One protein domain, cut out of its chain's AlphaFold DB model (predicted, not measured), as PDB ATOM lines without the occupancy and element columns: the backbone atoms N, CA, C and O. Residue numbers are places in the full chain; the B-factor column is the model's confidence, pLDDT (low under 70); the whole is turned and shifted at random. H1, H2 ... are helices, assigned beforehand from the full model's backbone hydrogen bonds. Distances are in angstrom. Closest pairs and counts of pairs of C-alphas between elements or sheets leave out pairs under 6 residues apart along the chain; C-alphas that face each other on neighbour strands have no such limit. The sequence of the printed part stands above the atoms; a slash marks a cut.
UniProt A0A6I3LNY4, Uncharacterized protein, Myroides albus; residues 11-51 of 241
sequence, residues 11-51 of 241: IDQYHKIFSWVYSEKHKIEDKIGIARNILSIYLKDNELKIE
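AT A GLANCE: This is residues 11 to 51 of the 241 residues of an uncharacterized protein of Myroides albus (UniProt A0A6I3LNY4). The printed part is a helical hairpin that opens like a narrow V: H1 and H2 come together near the link that joins them and spread apart toward the other end. There the last residues, 43 to 51, make a tail that folds back from the end of H2 across the open end of the V, toward the side of H1's first residues. The printed part has 41 residues with two named helices, H1 then H2, and no named strand; its class is all helix. It is elongated, spanning 33 by 20 by 12 A, and only just compact, close to loose, with a radius of gyration of the C-alphas of 10.9 A.

HOW THE PARTS SIT: H1, residues 11 to 21, touches H2, residues 28 to 42, with 6 pairs of C-alphas within 8 A. The closest C-alphas of the two are those of Val 21 and Lys 31, 5.2 A apart. The helices run opposite ways at a steep tilt of 37 degrees, only just past shallow, and form a helical hairpin. Their centres are 12.1 A apart. In both H1 and H2 every O i to N i+4 pair is within hydrogen-bond range.

IN THESE COORDINATES: H1 begins with C-alpha 11 at (-15.949, 11.511, -16.164) and ends with C-alpha 21 at (-22.934, 7.970, -2.905), 15.4 A away. H2 measures 20.7 A from C-alpha 28 at (-26.136, 9.532, 1.547) to C-alpha 42 at (-6.579, 13.296, -4.047).

THE WHOLE: The two C-alphas farthest apart are those of His 26 and Asn 46, 33.0 A. The first and last printed C-alphas, of Ile 11 and Glu 51, are 10.5 A apart. The printed part has no cut, and the link from H1 to H2, 6 residues, is short. The mean pLDDT of the printed part is 86.9; residues 45 to 46 are under 70.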
ATOM      1  N   ILE A  11     -14.487  11.357 -16.282       85.31
ATOM      2  CA  ILE A  11     -15.949  11.511 -16.164       85.31
ATOM      3  C   ILE A  11     -16.653  10.224 -15.701       85.31
ATOM      4  O   ILE A  11     -17.556  10.279 -14.867       85.31
ATOM      5  N   ASP A  12     -16.181   9.064 -16.167       86.69
ATOM      6  CA  ASP A  12     -16.683   7.748 -15.753       86.69
ATOM      7  C   ASP A  12     -16.454   7.501 -14.254       86.69
ATOM      8  O   ASP A  12     -17.328   6.998 -13.547       86.69
ATOM      9  N   GLN A  13     -15.310   7.944 -13.729       87.38
ATOM     10  CA  GLN A  13     -14.977   7.781 -12.313       87.38
ATOM     11  C   GLN A  13     -15.841   8.676 -11.423       87.38
ATOM     12  O   GLN A  13     -16.345   8.220 -10.396       87.38
ATOM     13  N   TYR A  14     -16.110   9.915 -11.842       89.62
ATOM     14  CA  TYR A  14     -17.067  10.778 -11.144       89.62
ATOM     15  C   TYR A  14     -18.480  10.196 -11.168       89.62
ATOM     16  O   TYR A  14     -19.171  10.232 -10.148       89.62
ATOM     17  N   HIS A  15     -18.900   9.609 -12.292       91.31
ATOM     18  CA  HIS A  15     -20.197   8.945 -12.389       91.31
ATOM     19  C   HIS A  15     -20.294   7.731 -11.452       91.31
ATOM     20  O   HIS A  15     -21.319   7.540 -10.791       91.31
ATOM     21  N   LYS A  16     -19.224   6.935 -11.324       92.06
ATOM     22  CA  LYS A  16     -19.152   5.819 -10.366       92.06
ATOM     23  C   LYS A  16     -19.220   6.297  -8.914       92.06
ATOM     24  O   LYS A  16     -19.975   5.725  -8.130       92.06
ATOM     25  N   ILE A  17     -18.498   7.365  -8.564       92.31
ATOM     26  CA  ILE A  17     -18.559   7.980  -7.227       92.31
ATOM     27  C   ILE A  17     -19.979   8.479  -6.938       92.31
ATOM     28  O   ILE A  17     -20.533   8.161  -5.887       92.31
ATOM     29  N   PHE A  18     -20.595   9.200  -7.878       93.00
ATOM     30  CA  PHE A  18     -21.975   9.671  -7.757       93.00
ATOM     31  C   PHE A  18     -22.944   8.501  -7.538       93.00
ATOM     32  O   PHE A  18     -23.695   8.482  -6.564       93.00
ATOM     33  N   SER A  19     -22.869   7.481  -8.393       93.94
ATOM     34  CA  SER A  19     -23.720   6.291  -8.304       93.94
ATOM     35  C   SER A  19     -23.566   5.577  -6.959       93.94
ATOM     36  O   SER A  19     -24.553   5.128  -6.383       93.94
ATOM     37  N   TRP A  20     -22.345   5.505  -6.419       94.44
ATOM     38  CA  TRP A  20     -22.083   4.908  -5.111       94.44
ATOM     39  C   TRP A  20     -22.629   5.742  -3.942       94.44
ATOM     40  O   TRP A  20     -23.241   5.177  -3.030       94.44
ATOM     41  N   VAL A  21     -22.442   7.066  -3.960       93.44
ATOM     42  CA  VAL A  21     -22.934   7.970  -2.905       93.44
ATOM     43  C   VAL A  21     -24.457   7.891  -2.786       93.44
ATOM     44  O   VAL A  21     -24.982   7.791  -1.677       93.44
ATOM     45  N   TYR A  22     -25.161   7.860  -3.918       93.12
ATOM     46  CA  TYR A  22     -26.625   7.866  -3.963       93.12
ATOM     47  C   TYR A  22     -27.269   6.473  -4.032       93.12
ATOM     48  O   TYR A  22     -28.492   6.376  -4.128       93.12
ATOM     49  N   SER A  23     -26.491   5.385  -3.939       92.44
ATOM     50  CA  SER A  23     -27.037   4.023  -4.041       92.44
ATOM     51  C   SER A  23     -27.954   3.629  -2.877       92.44
ATOM     52  O   SER A  23     -28.810   2.763  -3.033       92.44
ATOM     53  N   GLU A  24     -27.799   4.260  -1.707       88.25
ATOM     54  CA  GLU A  24     -28.555   3.945  -0.490       88.25
ATOM     55  C   GLU A  24     -29.106   5.222   0.147       88.25
ATOM     56  O   GLU A  24     -28.348   5.994   0.735       88.25
ATOM     57  N   LYS A  25     -30.433   5.417   0.094       81.56
ATOM     58  CA  LYS A  25     -31.103   6.644   0.569       81.56
ATOM     59  C   LYS A  25     -30.764   7.033   2.012       81.56
ATOM     60  O   LYS A  25     -30.712   8.216   2.318       81.56
ATOM     61  N   HIS A  26     -30.519   6.059   2.883       79.81
ATOM     62  CA  HIS A  26     -30.284   6.281   4.316       79.81
ATOM     63  C   HIS A  26     -28.812   6.525   4.680       79.81
ATOM     64  O   HIS A  26     -28.516   6.764   5.842       79.81
ATOM     65  N   LYS A  27     -27.884   6.419   3.717       85.38
ATOM     66  CA  LYS A  27     -26.432   6.554   3.949       85.38
ATOM     67  C   LYS A  27     -25.794   7.656   3.108       85.38
ATOM     68  O   LYS A  27     -24.570   7.736   3.032       85.38
ATOM     69  N   ILE A  28     -26.612   8.475   2.445       89.62
ATOM     70  CA  ILE A  28     -26.136   9.532   1.547       89.62
ATOM     71  C   ILE A  28     -25.224  10.492   2.314       89.62
ATOM     72  O   ILE A  28     -24.146  10.809   1.823       89.62
ATOM     73  N   GLU A  29     -25.614  10.896   3.525       86.94
ATOM     74  CA  GLU A  29     -24.860  11.844   4.359       86.94
ATOM     75  C   GLU A  29     -23.464  11.321   4.733       86.94
ATOM     76  O   GLU A  29     -22.463  12.016   4.545       86.94
ATOM     77  N   ASP A  30     -23.368  10.061   5.167       86.62
ATOM     78  CA  ASP A  30     -22.081   9.430   5.479       86.62
ATOM     79  C   ASP A  30     -21.207   9.301   4.223       86.62
ATOM     80  O   ASP A  30     -20.027   9.665   4.217       86.62
ATOM     81  N   LYS A  31     -21.782   8.782   3.128       92.50
ATOM     82  CA  LYS A  31     -21.048   8.520   1.883       92.50
ATOM     83  C   LYS A  31     -20.583   9.804   1.208       92.50
ATOM     84  O   LYS A  31     -19.455   9.838   0.721       92.50
ATOM     85  N   ILE A  32     -21.397  10.863   1.201       92.62
ATOM     86  CA  ILE A  32     -21.014  12.158   0.625       92.62
ATOM     87  C   ILE A  32     -19.938  12.842   1.473       92.62
ATOM     88  O   ILE A  32     -19.017  13.436   0.915       92.62
ATOM     89  N   GLY A  33     -19.990  12.700   2.804       89.56
ATOM     90  CA  GLY A  33     -18.942  13.180   3.706       89.56
ATOM     91  C   GLY A  33     -17.600  12.486   3.458       89.56
ATOM     92  O   GLY A  33     -16.572  13.153   3.326       89.56
ATOM     93  N   ILE A  34     -17.612  11.158   3.311       91.44
ATOM     94  CA  ILE A  34     -16.422  10.365   2.961       91.44
ATOM     95  C   ILE A  34     -15.913  10.738   1.568       91.44
ATOM     96  O   ILE A  34     -14.715  10.971   1.404       91.44
ATOM     97  N   ALA A  35     -16.804  10.837   0.578       92.12
ATOM     98  CA  ALA A  35     -16.443  11.205  -0.784       92.12
ATOM     99  C   ALA A  35     -15.790  12.589  -0.830       92.12
ATOM    100  O   ALA A  35     -14.721  12.735  -1.414       92.12
ATOM    101  N   ARG A  36     -16.375  13.582  -0.149       91.75
ATOM    102  CA  ARG A  36     -15.802  14.926  -0.021       91.75
ATOM    103  C   ARG A  36     -14.403  14.870   0.584       91.75
ATOM    104  O   ARG A  36     -13.475  15.408  -0.005       91.75
ATOM    105  N   ASN A  37     -14.245  14.201   1.726       90.50
ATOM    106  CA  ASN A  37     -12.966  14.147   2.434       90.50
ATOM    107  C   ASN A  37     -11.874  13.453   1.602       90.50
ATOM    108  O   ASN A  37     -10.747  13.933   1.562       90.50
ATOM    109  N   ILE A  38     -12.201  12.354   0.915       90.38
ATOM    110  CA  ILE A  38     -11.257  11.638   0.047       90.38
ATOM    111  C   ILE A  38     -10.930  12.484  -1.194       90.38
ATOM    112  O   ILE A  38      -9.760  12.640  -1.522       90.38
ATOM    113  N   LEU A  39     -11.920  13.090  -1.861       90.56
ATOM    114  CA  LEU A  39     -11.671  13.961  -3.021       90.56
ATOM    115  C   LEU A  39     -10.754  15.131  -2.664       90.56
ATOM    116  O   LEU A  39      -9.834  15.418  -3.420       90.56
ATOM    117  N   SER A  40     -10.940  15.751  -1.497       87.88
ATOM    118  CA  SER A  40     -10.067  16.831  -1.020       87.88
ATOM    119  C   SER A  40      -8.612  16.406  -0.787       87.88
ATOM    120  O   SER A  40      -7.742  17.268  -0.765       87.88
ATOM    121  N   ILE A  41      -8.333  15.111  -0.603       86.75
ATOM    122  CA  ILE A  41      -6.968  14.581  -0.449       86.75
ATOM    123  C   ILE A  41      -6.324  14.304  -1.813       86.75
ATOM    124  O   ILE A  41      -5.128  14.527  -1.988       86.75
ATOM    125  N   TYR A  42      -7.099  13.776  -2.763       84.88
ATOM    126  CA  TYR A  42      -6.579  13.296  -4.047       84.88
ATOM    127  C   TYR A  42      -6.582  14.358  -5.154       84.88
ATOM    128  O   TYR A  42      -5.791  14.249  -6.090       84.88
ATOM    129  N   LEU A  43      -7.445  15.374  -5.068       85.31
ATOM    130  CA  LEU A  43      -7.462  16.483  -6.019       85.31
ATOM    131  C   LEU A  43      -6.322  17.459  -5.710       85.31
ATOM    132  O   LEU A  43      -6.180  17.932  -4.583       85.31
ATOM    133  N   LYS A  44      -5.518  17.770  -6.728       76.94
ATOM    134  CA  LYS A  44      -4.480  18.808  -6.675       76.94
ATOM    135  C   LYS A  44      -5.035  20.134  -7.186       76.94
ATOM    136  O   LYS A  44      -5.977  20.152  -7.981       76.94
ATOM    137  N   ASP A  45      -4.419  21.240  -6.773       68.19
ATOM    138  CA  ASP A  45      -4.799  22.573  -7.243       68.19
ATOM    139  C   ASP A  45      -4.785  22.631  -8.783       68.19
ATOM    140  O   ASP A  45      -3.755  22.411  -9.419       68.19
ATOM    141  N   ASN A  46      -5.948  22.945  -9.366       68.56
ATOM    142  CA  ASN A  46      -6.232  23.071 -10.805       68.56
ATOM    143  C   ASN A  46      -6.323  21.783 -11.655       68.56
ATOM    144  O   ASN A  46      -6.469  21.904 -12.873       68.56
ATOM    145  N   GLU A  47      -6.336  20.578 -11.073       73.69
ATOM    146  CA  GLU A  47      -6.566  19.329 -11.823       73.69
ATOM    147  C   GLU A  47      -7.789  18.562 -11.298       73.69
ATOM    148  O   GLU A  47      -7.844  18.153 -10.142       73.69
ATOM    149  N   LEU A  48      -8.774  18.321 -12.173       78.12
ATOM    150  CA  LEU A  48      -9.970  17.514 -11.872       78.12
ATOM    151  C   LEU A  48      -9.787  16.032 -12.221       78.12
ATOM    152  O   LEU A  48     -10.761  15.278 -12.273       78.12
ATOM    153  N   LYS A  49      -8.555  15.605 -12.488       80.88
ATOM    154  CA  LYS A  49      -8.267  14.231 -12.868       80.88
ATOM    155  C   LYS A  49      -8.257  13.345 -11.627       80.88
ATOM    156  O   LYS A  49      -7.516  13.590 -10.682       80.88
ATOM    157  N   ILE A  50      -9.078  12.305 -11.650       83.19
ATOM    158  CA  ILE A  50      -9.140  11.271 -10.618       83.19
ATOM    159  C   ILE A  50      -8.877   9.901 -11.232       83.19
ATOM    160  O   ILE A  50      -9.377   9.565 -12.310       83.19
ATOM    161  N   GLU A  51      -8.075   9.117 -10.522       83.19
ATOM    162  CA  GLU A  51      -7.788   7.725 -10.845       83.19
ATOM    163  C   GLU A  51      -8.846   6.801 -10.235       83.19
ATOM    164  O   GLU A  51      -9.501   7.135  -9.247       83.19
TER     165      GLU A  51